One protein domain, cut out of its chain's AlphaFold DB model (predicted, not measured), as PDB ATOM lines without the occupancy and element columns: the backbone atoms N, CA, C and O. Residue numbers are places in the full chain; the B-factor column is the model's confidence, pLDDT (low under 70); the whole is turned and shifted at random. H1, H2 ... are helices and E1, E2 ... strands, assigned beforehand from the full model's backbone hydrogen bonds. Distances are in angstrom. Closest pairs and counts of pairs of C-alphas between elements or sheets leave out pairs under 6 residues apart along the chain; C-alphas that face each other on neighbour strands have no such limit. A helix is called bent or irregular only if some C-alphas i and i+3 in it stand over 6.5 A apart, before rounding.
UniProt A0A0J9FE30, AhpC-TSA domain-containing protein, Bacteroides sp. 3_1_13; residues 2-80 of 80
ATOM      1  N   ARG A   2     -42.846  11.559  55.888       71.88
ATOM      2  CA  ARG A   2     -41.792  10.522  55.992       71.88
ATOM      3  C   ARG A   2     -42.278   9.093  55.701       71.88
ATOM      4  O   ARG A   2     -41.646   8.396  54.924       71.88
ATOM      5  N   ALA A   3     -43.438   8.699  56.235       74.75
ATOM      6  CA  ALA A   3     -44.028   7.383  55.962       74.75
ATOM      7  C   ALA A   3     -44.398   7.179  54.478       74.75
ATOM      8  O   ALA A   3     -44.223   6.091  53.950       74.75
ATOM      9  N   LEU A   4     -44.831   8.238  53.780       82.81
ATOM     10  CA  LEU A   4     -45.167   8.173  52.352       82.81
ATOM     11  C   LEU A   4     -43.917   7.911  51.495       82.81
ATOM     12  O   LEU A   4     -43.952   7.094  50.583       82.81
ATOM     13  N   ILE A   5     -42.800   8.564  51.830       83.38
ATOM     14  CA  ILE A   5     -41.511   8.387  51.142       83.38
ATOM     15  C   ILE A   5     -40.969   6.965  51.371       83.38
ATOM     16  O   ILE A   5     -40.464   6.340  50.440       83.38
ATOM     17  N   VAL A   6     -41.131   6.419  52.582       85.25
ATOM     18  CA  VAL A   6     -40.748   5.031  52.901       85.25
ATOM     19  C   VAL A   6     -41.607   4.023  52.127       85.25
ATOM     20  O   VAL A   6     -41.071   3.078  51.559       85.25
ATOM     21  N   CYS A   7     -42.920   4.244  52.011       83.88
ATOM     22  CA  CYS A   7     -43.782   3.359  51.222       83.88
ATOM     23  C   CYS A   7     -43.454   3.396  49.720       83.88
ATOM     24  O   CYS A   7     -43.432   2.351  49.079       83.88
ATOM     25  N   ILE A   8     -43.166   4.575  49.156       86.19
ATOM     26  CA  ILE A   8     -42.833   4.723  47.727       86.19
ATOM     27  C   ILE A   8     -41.491   4.056  47.397       86.19
ATOM     28  O   ILE A   8     -41.372   3.380  46.377       86.19
ATOM     29  N   THR A   9     -40.492   4.202  48.271       83.12
ATOM     30  CA  THR A   9     -39.181   3.558  48.087       83.12
ATOM     31  C   THR A   9     -39.258   2.035  48.220       83.12
ATOM     32  O   THR A   9     -38.636   1.330  47.427       83.12
ATOM     33  N   LEU A  10     -40.082   1.517  49.139       83.44
ATOM     34  CA  LEU A  10     -40.323   0.079  49.282       83.44
ATOM     35  C   LEU A  10     -41.066  -0.516  48.070       83.44
ATOM     36  O   LEU A  10     -40.742  -1.616  47.631       83.44
ATOM     37  N   LEU A  11     -42.021   0.220  47.489       82.56
ATOM     38  CA  LEU A  11     -42.755  -0.211  46.292       82.56
ATOM     39  C   LEU A  11     -41.848  -0.270  45.050       82.56
ATOM     40  O   LEU A  11     -41.967  -1.184  44.239       82.56
ATOM     41  N   PHE A  12     -40.916   0.680  44.917       79.88
ATOM     42  CA  PHE A  12     -39.968   0.716  43.799       79.88
ATOM     43  C   PHE A  12     -38.936  -0.419  43.864       79.88
ATOM     44  O   PHE A  12     -38.529  -0.941  42.829       79.88
ATOM     45  N   ALA A  13     -38.568  -0.864  45.071       78.31
ATOM     46  CA  ALA A  13     -37.673  -2.004  45.268       78.31
ATOM     47  C   ALA A  13     -38.284  -3.350  44.825       78.31
ATOM     48  O   ALA A  13     -37.542  -4.267  44.489       78.31
ATOM     49  N   LEU A  14     -39.617  -3.474  44.785       71.88
ATOM     50  CA  LEU A  14     -40.304  -4.686  44.315       71.88
ATOM     51  C   LEU A  14     -40.432  -4.757  42.780       71.88
ATOM     52  O   LEU A  14     -40.737  -5.817  42.241       71.88
ATOM     53  N   LEU A  15     -40.201  -3.648  42.065       73.38
ATOM     54  CA  LEU A  15     -40.350  -3.572  40.605       73.38
ATOM     55  C   LEU A  15     -39.111  -4.048  39.830       73.38
ATOM     56  O   LEU A  15     -39.169  -4.176  38.610       73.38
ATOM     57  N   THR A  16     -37.992  -4.328  40.502       68.69
ATOM     58  CA  THR A  16     -36.725  -4.710  39.852       68.69
ATOM     59  C   THR A  16     -36.514  -6.222  39.732       68.69
ATOM     60  O   THR A  16     -35.387  -6.667  39.510       68.69
ATOM     61  N   CYS A  17     -37.577  -7.028  39.817       63.88
ATOM     62  CA  CYS A  17     -37.523  -8.460  39.517       63.88
ATOM     63  C   CYS A  17     -37.209  -8.682  38.027       63.88
ATOM     64  O   CYS A  17     -38.098  -8.847  37.195       63.88
ATOM     65  N   THR A  18     -35.925  -8.661  37.679       65.12
ATOM     66  CA  THR A  18     -35.459  -9.021  36.340       65.12
ATOM     67  C   THR A  18     -35.491 -10.540  36.207       65.12
ATOM     68  O   THR A  18     -34.813 -11.260  36.933       65.12
ATOM     69  N   MET A  19     -36.325 -11.045  35.299       66.19
ATOM     70  CA  MET A  19     -36.336 -12.462  34.945       66.19
ATOM     71  C   MET A  19     -35.296 -12.688  33.846       66.19
ATOM     72  O   MET A  19     -35.330 -12.019  32.810       66.19
ATOM     73  N   ALA A  20     -34.371 -13.624  34.066       71.56
ATOM     74  CA  ALA A  20     -33.439 -14.059  33.035       71.56
ATOM     75  C   ALA A  20     -34.225 -14.795  31.939       71.56
ATOM     76  O   ALA A  20     -34.637 -15.939  32.111       71.56
ATOM     77  N   GLN A  21     -34.485 -14.103  30.832       79.62
ATOM     78  CA  GLN A  21     -35.147 -14.659  29.656       79.62
ATOM     79  C   GLN A  21     -34.102 -15.115  28.637       79.62
ATOM     80  O   GLN A  21     -33.082 -14.448  28.448       79.62
ATOM     81  N   ILE A  22     -34.355 -16.243  27.972       86.75
ATOM     82  CA  ILE A  22     -33.498 -16.699  26.875       86.75
ATOM     83  C   ILE A  22     -33.639 -15.703  25.715       86.75
ATOM     84  O   ILE A  22     -34.764 -15.420  25.292       86.75
ATOM     85  N   PRO A  23     -32.532 -15.139  25.200       89.00
ATOM     86  CA  PRO A  23     -32.595 -14.188  24.097       89.00
ATOM     87  C   PRO A  23     -33.118 -14.868  22.828       89.00
ATOM     88  O   PRO A  23     -32.934 -16.068  22.648       89.00
ATOM     89  N   SER A  24     -33.734 -14.103  21.925       91.81
ATOM     90  CA  SER A  24     -34.177 -14.590  20.611       91.81
ATOM     91  C   SER A  24     -33.044 -14.455  19.595       91.81
ATOM     92  O   SER A  24     -32.843 -13.390  19.008       91.81
ATOM     93  N   VAL A  25     -32.276 -15.528  19.404       93.69
ATOM     94  CA  VAL A  25     -31.182 -15.601  18.427       93.69
ATOM     95  C   VAL A  25     -31.332 -16.845  17.553       93.69
ATOM     96  O   VAL A  25     -31.931 -17.837  17.962       93.69
ATOM     97  N   LYS A  26     -30.826 -16.777  16.317       95.62
ATOM     98  CA  LYS A  26     -30.823 -17.913  15.387       95.62
ATOM     99  C   LYS A  26     -29.543 -18.721  15.579       95.62
ATOM    100  O   LYS A  26     -28.458 -18.147  15.510       95.62
ATOM    101  N   VAL A  27     -29.690 -20.019  15.803       94.44
ATOM    102  CA  VAL A  27     -28.603 -20.994  15.932       94.44
ATOM    103  C   VAL A  27     -28.865 -22.178  15.005       94.44
ATOM    104  O   VAL A  27     -30.012 -22.454  14.661       94.44
ATOM    105  N   GLU A  28     -27.806 -22.869  14.605       95.75
ATOM    106  CA  GLU A  28     -27.891 -24.048  13.744       95.75
ATOM    107  C   GLU A  28     -27.958 -25.323  14.596       95.75
ATOM    108  O   GLU A  28     -27.245 -25.444  15.596       95.75
ATOM    109  N   ASP A  29     -28.825 -26.264  14.220       93.06
ATOM    110  CA  ASP A  29     -28.874 -27.590  14.836       93.06
ATOM    111  C   ASP A  29     -27.850 -28.564  14.222       93.06
ATOM    112  O   ASP A  29     -27.122 -28.255  13.281       93.06
ATOM    113  N   THR A  30     -27.800 -29.797  14.731       91.50
ATOM    114  CA  THR A  30     -26.872 -30.834  14.243       91.50
ATOM    115  C   THR A  30     -27.160 -31.319  12.816       91.50
ATOM    116  O   THR A  30     -26.367 -32.086  12.267       91.50
ATOM    117  N   LYS A  31     -28.276 -30.902  12.206       95.88
ATOM    118  CA  LYS A  31     -28.696 -31.241  10.838       95.88
ATOM    119  C   LYS A  31     -28.552 -30.059   9.871       95.88
ATOM    120  O   LYS A  31     -28.911 -30.206   8.702       95.88
ATOM    121  N   GLY A  32     -28.045 -28.912  10.326       95.12
ATOM    122  CA  GLY A  32     -27.912 -27.701   9.513       95.12
ATOM    123  C   GLY A  32     -29.187 -26.855   9.421       95.12
ATOM    124  O   GLY A  32     -29.258 -25.934   8.605       95.12
ATOM    125  N   ALA A  33     -30.225 -27.160  10.206       96.00
ATOM    126  CA  ALA A  33     -31.456 -26.380  10.219       96.00
ATOM    127  C   ALA A  33     -31.340 -25.185  11.177       96.00
ATOM    128  O   ALA A  33     -30.780 -25.278  12.266       96.00
ATOM    129  N   GLN A  34     -31.917 -24.051  10.775       96.06
ATOM    130  CA  GLN A  34     -31.939 -22.839  11.591       96.06
ATOM    131  C   GLN A  34     -33.057 -22.905  12.636       96.06
ATOM    132  O   GLN A  34     -34.236 -23.001  12.287       96.06
ATOM    133  N   VAL A  35     -32.691 -22.770  13.908       93.81
ATOM    134  CA  VAL A  35     -33.592 -22.799  15.067       93.81
ATOM    135  C   VAL A  35     -33.476 -21.486  15.840       93.81
ATOM    136  O   VAL A  35     -32.394 -20.924  15.988       93.81
ATOM    137  N   ASN A  36     -34.599 -20.960  16.333       94.00
ATOM    138  CA  ASN A  36     -34.593 -19.794  17.212       94.00
ATOM    139  C   ASN A  36     -34.534 -20.244  18.679       94.00
ATOM    140  O   ASN A  36     -35.333 -21.071  19.111       94.00
ATOM    141  N   THR A  37     -33.632 -19.686  19.478       91.81
ATOM    142  CA  THR A  37     -33.486 -20.045  20.900       91.81
ATOM    143  C   THR A  37     -34.728 -19.743  21.744       91.81
ATOM    144  O   THR A  37     -34.983 -20.447  22.718       91.81
ATOM    145  N   ALA A  38     -35.553 -18.768  21.357       89.38
ATOM    146  CA  ALA A  38     -36.816 -18.482  22.034       89.38
ATOM    147  C   ALA A  38     -37.859 -19.597  21.849       89.38
ATOM    148  O   ALA A  38     -38.721 -19.753  22.706       89.38
ATOM    149  N   SER A  39     -37.780 -20.403  20.777       88.94
ATOM    150  CA  SER A  39     -38.685 -21.551  20.594       88.94
ATOM    151  C   SER A  39     -38.253 -22.800  21.365       88.94
ATOM    152  O   SER A  39     -38.990 -23.780  21.384       88.94
ATOM    153  N   LEU A  40     -37.063 -22.797  21.976       86.00
ATOM    154  CA  LEU A  40     -36.578 -23.925  22.777       86.00
ATOM    155  C   LEU A  40     -37.221 -23.952  24.171       86.00
ATOM    156  O   LEU A  40     -37.377 -25.015  24.766       86.00
ATOM    157  N   VAL A  41     -37.630 -22.794  24.693       81.81
ATOM    158  CA  VAL A  41     -38.207 -22.680  26.034       81.81
ATOM    159  C   VAL A  41     -39.722 -22.816  25.961       81.81
ATOM    160  O   VAL A  41     -40.415 -21.905  25.521       81.81
ATOM    161  N   ASN A  42     -40.252 -23.937  26.451       74.81
ATOM    162  CA  ASN A  42     -41.695 -24.194  26.451       74.81
ATOM    163  C   ASN A  42     -42.383 -23.964  27.807       74.81
ATOM    164  O   ASN A  42     -43.558 -24.289  27.931       74.81
ATOM    165  N   HIS A  43     -41.681 -23.434  28.822       73.69
ATOM    166  CA  HIS A  43     -42.146 -23.173  30.207       73.69
ATOM    167  C   HIS A  43     -42.823 -24.342  30.956       73.69
ATOM    168  O   HIS A  43     -43.166 -24.197  32.124       73.69
ATOM    169  N   LYS A  44     -43.014 -25.489  30.302       76.44
ATOM    170  CA  LYS A  44     -43.691 -26.683  30.819       76.44
ATOM    171  C   LYS A  44     -42.713 -27.764  31.253       76.44
ATOM    172  O   LYS A  44     -43.015 -28.520  32.159       76.44
ATOM    173  N   THR A  45     -41.556 -27.829  30.603       77.94
ATOM    174  CA  THR A  45     -40.520 -28.824  30.869       77.94
ATOM    175  C   THR A  45     -39.241 -28.113  31.299       77.94
ATOM    176  O   THR A  45     -38.826 -27.172  30.607       77.94
ATOM    177  N   PRO A  46     -38.600 -28.533  32.403       84.50
ATOM    178  CA  PRO A  46     -37.282 -28.025  32.758       84.50
ATOM    179  C   PRO A  46     -36.275 -28.369  31.651       84.50
ATOM    180  O   PRO A  46     -36.350 -29.424  31.024       84.50
ATOM    181  N   MET A  47     -35.346 -27.452  31.385       86.38
ATOM    182  CA  MET A  47     -34.325 -27.586  30.345       86.38
ATOM    183  C   MET A  47     -32.963 -27.195  30.913       86.38
ATOM    184  O   MET A  47     -32.845 -26.174  31.591       86.38
ATOM    185  N   ILE A  48     -31.933 -27.975  30.579       88.88
ATOM    186  CA  ILE A  48     -30.531 -27.678  30.887       88.88
ATOM    187  C   ILE A  48     -29.845 -27.216  29.595       88.88
ATOM    188  O   ILE A  48     -29.915 -27.900  28.576       88.88
ATOM    189  N   ILE A  49     -29.189 -26.052  29.633       90.00
ATOM    190  CA  ILE A  49     -28.392 -25.515  28.520       90.00
ATOM    191  C   ILE A  49     -26.917 -25.548  28.928       90.00
ATOM    192  O   ILE A  49     -26.485 -24.741  29.751       90.00
ATOM    193  N   SER A  50     -26.145 -26.458  28.335       92.12
ATOM    194  CA  SER A  50     -24.714 -26.621  28.622       92.12
ATOM    195  C   SER A  50     -23.856 -25.978  27.533       92.12
ATOM    196  O   SER A  50     -23.871 -26.407  26.379       92.12
ATOM    197  N   PHE A  51     -23.074 -24.959  27.895       92.62
ATOM    198  CA  PHE A  51     -22.124 -24.310  26.988       92.62
ATOM    199  C   PHE A  51     -20.769 -25.025  27.046       92.62
ATOM    200  O   PHE A  51     -20.086 -24.984  28.066       92.62
ATOM    201  N   TRP A  52     -20.368 -25.671  25.949       94.19
ATOM    202  CA  TRP A  52     -19.134 -26.458  25.875       94.19
ATOM    203  C   TRP A  52     -18.502 -26.402  24.474       94.19
ATOM    204  O   TRP A  52     -19.028 -25.763  23.563       94.19
ATOM    205  N   ALA A  53     -17.363 -27.075  24.298       93.81
ATOM    206  CA  ALA A  53     -16.670 -27.211  23.018       93.81
ATOM    207  C   ALA A  53     -16.196 -28.654  22.801       93.81
ATOM    208  O   ALA A  53     -15.782 -29.310  23.755       93.81
ATOM    209  N   THR A  54     -16.152 -29.111  21.547       91.56
ATOM    210  CA  THR A  54     -15.823 -30.502  21.158       91.56
ATOM    211  C   THR A  54     -14.470 -31.015  21.658       91.56
ATOM    212  O   THR A  54     -14.259 -32.220  21.748       91.56
ATOM    213  N   THR A  55     -13.550 -30.121  22.014       95.19
ATOM    214  CA  THR A  55     -12.217 -30.446  22.542       95.19
ATOM    215  C   THR A  55     -12.092 -30.248  24.056       95.19
ATOM    216  O   THR A  55     -11.034 -30.512  24.634       95.19
ATOM    217  N   CYS A  56     -13.160 -29.819  24.731       95.94
ATOM    218  CA  CYS A  56     -13.173 -29.614  26.173       95.94
ATOM    219  C   CYS A  56     -13.374 -30.944  26.914       95.94
ATOM    220  O   CYS A  56     -14.485 -31.308  27.291       95.94
ATOM    221  N   LYS A  57     -12.276 -31.661  27.174       94.88
ATOM    222  CA  LYS A  57     -12.286 -32.923  27.938       94.88
ATOM    223  C   LYS A  57     -13.035 -32.857  29.282       94.88
ATOM    224  O   LYS A  57     -13.815 -33.770  29.528       94.88
ATOM    225  N   PRO A  58     -12.834 -31.850  30.159       95.56
ATOM    226  CA  PRO A  58     -13.596 -31.790  31.406       95.56
ATOM    227  C   PRO A  58     -15.094 -31.552  31.165       95.56
ATOM    228  O   PRO A  58     -15.896 -32.200  31.824       95.56
ATOM    229  N   CYS A  59     -15.468 -30.728  30.176       96.38
ATOM    230  CA  CYS A  59     -16.872 -30.502  29.824       96.38
ATOM    231  C   CYS A  59     -17.549 -31.783  29.314       96.38
ATOM    232  O   CYS A  59     -18.693 -32.052  29.647       96.38
ATOM    233  N   ILE A  60     -16.841 -32.590  28.513       95.62
ATOM    234  CA  ILE A  60     -17.367 -33.868  28.007       95.62
ATOM    235  C   ILE A  60     -17.628 -34.830  29.168       95.62
ATOM    236  O   ILE A  60     -18.693 -35.423  29.227       95.62
ATOM    237  N   ARG A  61     -16.705 -34.919  30.137       96.81
ATOM    238  CA  ARG A  61     -16.896 -35.768  31.327       96.81
ATOM    239  C   ARG A  61     -18.089 -35.338  32.177       96.81
ATOM    240  O   ARG A  61     -18.762 -36.189  32.743       96.81
ATOM    241  N   GLU A  62     -18.333 -34.034  32.280       96.19
ATOM    242  CA  GLU A  62     -19.533 -33.501  32.930       96.19
ATOM    243  C   GLU A  62     -20.800 -33.900  32.160       96.19
ATOM    244  O   GLU A  62     -21.766 -34.362  32.761       96.19
ATOM    245  N   LEU A  63     -20.775 -33.785  30.830       95.81
ATOM    246  CA  LEU A  63     -21.901 -34.150  29.971       95.81
ATOM    247  C   LEU A  63     -22.212 -35.654  30.021       95.81
ATOM    248  O   LEU A  63     -23.383 -36.023  30.054       95.81
ATOM    249  N   ASP A  64     -21.185 -36.506  30.086       95.94
ATOM    250  CA  ASP A  64     -21.328 -37.956  30.259       95.94
ATOM    251  C   ASP A  64     -22.004 -38.285  31.600       95.94
ATOM    252  O   ASP A  64     -22.956 -39.061  31.637       95.94
ATOM    253  N   ALA A  65     -21.580 -37.632  32.689       96.56
ATOM    254  CA  ALA A  65     -22.188 -37.812  34.008       96.56
ATOM    255  C   ALA A  65     -23.657 -37.349  34.047       96.56
ATOM    256  O   ALA A  65     -24.498 -37.995  34.671       96.56
ATOM    257  N   ILE A  66     -23.993 -36.256  33.352       95.69
ATOM    258  CA  ILE A  66     -25.388 -35.817  33.184       95.69
ATOM    259  C   ILE A  66     -26.179 -36.862  32.394       95.69
ATOM    260  O   ILE A  66     -27.296 -37.201  32.771       95.69
ATOM    261  N   ASN A  67     -25.606 -37.395  31.315       95.62
ATOM    262  CA  ASN A  67     -26.264 -38.382  30.466       95.62
ATOM    263  C   ASN A  67     -26.582 -39.692  31.212       95.62
ATOM    264  O   ASN A  67     -27.598 -40.316  30.920       95.62
ATOM    265  N   GLU A  68     -25.761 -40.083  32.190       97.50
ATOM    266  CA  GLU A  68     -26.027 -41.237  33.062       97.50
ATOM    267  C   GLU A  68     -27.263 -41.043  33.956       97.50
ATOM    268  O   GLU A  68     -27.974 -42.008  34.213       97.50
ATOM    269  N   GLN A  69     -27.531 -39.815  34.413       96.19
ATOM    270  CA  GLN A  69     -28.654 -39.494  35.311       96.19
ATOM    271  C   GLN A  69     -29.906 -38.997  34.572       96.19
ATOM    272  O   GLN A  69     -31.000 -38.965  35.133       96.19
ATOM    273  N   LEU A  70     -29.759 -38.604  33.304       94.56
ATOM    274  CA  LEU A  70     -30.829 -38.011  32.507       94.56
ATOM    275  C   LEU A  70     -32.108 -38.872  32.422       94.56
ATOM    276  O   LEU A  70     -33.184 -38.277  32.476       94.56
ATOM    277  N   PRO A  71     -32.056 -40.217  32.298       94.88
ATOM    278  CA  PRO A  71     -33.267 -41.039  32.270       94.88
ATOM    279  C   PRO A  71     -34.119 -40.891  33.535       94.88
ATOM    280  O   PRO A  71     -35.321 -40.653  33.426       94.88
ATOM    281  N   ASP A  72     -33.487 -40.949  34.707       95.06
ATOM    282  CA  ASP A  72     -34.161 -40.858  36.005       95.06
ATOM    283  C   ASP A  72     -34.755 -39.455  36.198       95.06
ATOM    284  O   ASP A  72     -35.920 -39.302  36.564       95.06
ATOM    285  N   TRP A  73     -34.007 -38.404  35.840       93.19
ATOM    286  CA  TRP A  73     -34.503 -37.022  35.913       93.19
ATOM    287  C   TRP A  73     -35.681 -36.760  34.972       93.19
ATOM    288  O   TRP A  73     -36.568 -35.970  35.296       93.19
ATOM    289  N   LEU A  74     -35.699 -37.394  33.797       91.06
ATOM    290  CA  LEU A  74     -36.834 -37.303  32.881       91.06
ATOM    291  C   LEU A  74     -38.058 -38.035  33.439       91.06
ATOM    292  O   LEU A  74     -39.169 -37.538  33.266       91.06
ATOM    293  N   GLU A  75     -37.888 -39.183  34.095       93.19
ATOM    294  CA  GLU A  75     -38.986 -39.870  34.783       93.19
ATOM    295  C   GLU A  75     -39.571 -38.982  35.890       93.19
ATOM    296  O   GLU A  75     -40.777 -38.725  35.898       93.19
ATOM    297  N   GLU A  76     -38.713 -38.424  36.745       90.12
ATOM    298  CA  GLU A  76     -39.116 -37.508  37.815       90.12
ATOM    299  C   GLU A  76     -39.849 -36.280  37.260       90.12
ATOM    300  O   GLU A  76     -40.959 -35.975  37.698       90.12
ATOM    301  N   ALA A  77     -39.293 -35.610  36.247       87.75
ATOM    302  CA  ALA A  77     -39.893 -34.413  35.662       87.75
ATOM    303  C   ALA A  77     -41.234 -34.678  34.953       87.75
ATOM    304  O   ALA A  77     -42.064 -33.775  34.898       87.75
ATOM    305  N   ASN A  78     -41.450 -35.883  34.411       83.69
ATOM    306  CA  ASN A  78     -42.714 -36.275  33.773       83.69
ATOM    307  C   ASN A  78     -43.756 -36.811  34.769       83.69
ATOM    308  O   ASN A  78     -44.921 -36.975  34.401       83.69
ATOM    309  N   SER A  79     -43.344 -37.126  36.001       75.88
ATOM    310  CA  SER A  79     -44.229 -37.589  37.078       75.88
ATOM    311  C   SER A  79     -44.912 -36.450  37.854       75.88
ATOM    312  O   SER A  79     -45.820 -36.714  38.646       75.88
ATOM    313  N   VAL A  80     -44.487 -35.202  37.613       59.62
ATOM    314  CA  VAL A  80     -45.032 -33.951  38.177       59.62
ATOM    315  C   VAL A  80     -46.009 -33.307  37.199       59.62
ATOM    316  O   VAL A  80     -47.071 -32.836  37.668       59.62
TER     317      VAL A  80
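This is residues 2 to 80 of the 80 residues of the protein "AhpC-TSA domain-containing protein" of Bacteroides sp. 3_1_13 (UniProt A0A0J9FE30). A lone helix, H1, sticks out at the end of a straggling tail, residues 2 to 20, from a loose body in which a small two-strand hairpin, E1 and E2, is joined by a long looping stretch to a bent helix, H2. The tail makes much of the length, and H2 folds into two arms like a wide elbow. The printed part has 79 residues, with two named helices and two named strands in the order H1, E1, E2, H2; the sheet has the order E1 - E2 and is antiparallel, and the class is mostly helix. The whole is extended, with a radius of gyration of the C-alphas of 20.2 A, and spans 60 by 31 by 27 A.

H1 is residues 2 to 13, 17.0 A from first to last C-alpha, and begins with C-alpha 2 at (-41.792, 10.522, 55.992). E1 is residues 26 to 28, 7.0 A long, with C-alpha 26 at (-30.823, -17.913, 15.387). E2 is residues 34 to 36, 6.9 A long. H2, residues 57 to 78, was assigned as one helix by its hydrogen bonds but is bent: C-alphas 68 and 71 are 7.3 A apart. Its arm H2a is residues 57 to 68, 16.9 A long, and its arm H2b is residues 71 to 78, 10.7 A long, ending with C-alpha 78 at (-42.714, -36.275, 33.773).

H1 touches no helix and is apart from E2, H2a and H2b. E1 and E2 form a hairpin over a tight link of 5 residues; they are antiparallel, with 137 degrees between their directions. C-alphas 26 and 36 face each other at 4.6 A. N 27 and O 35 are within hydrogen-bond range at 2.9 A, as are N 35 and O 27 at 2.8 A. E1 is apart from H2a and H2b, and E2 is apart from H2b. H2a and H2b stand at a steep tilt of 61 degrees. In H1, H2a and H2b every O i to N i+4 pair is within hydrogen-bond range.

The two C-alphas farthest apart are those of Arg 2 and Lys 31, 62.9 A. The printed part runs from residue 2 to residue 80, the chain's last residue, and has no cut. The links from H1 to E1, 12 residues, and from E2 to H2, 20 residues, are long. Residues 2 to 20, 53 to 58 and 67 to 72 stand free. The mean pLDDT of the printed part is 87.2; residues 16 to 19 and residue 80 are under 70.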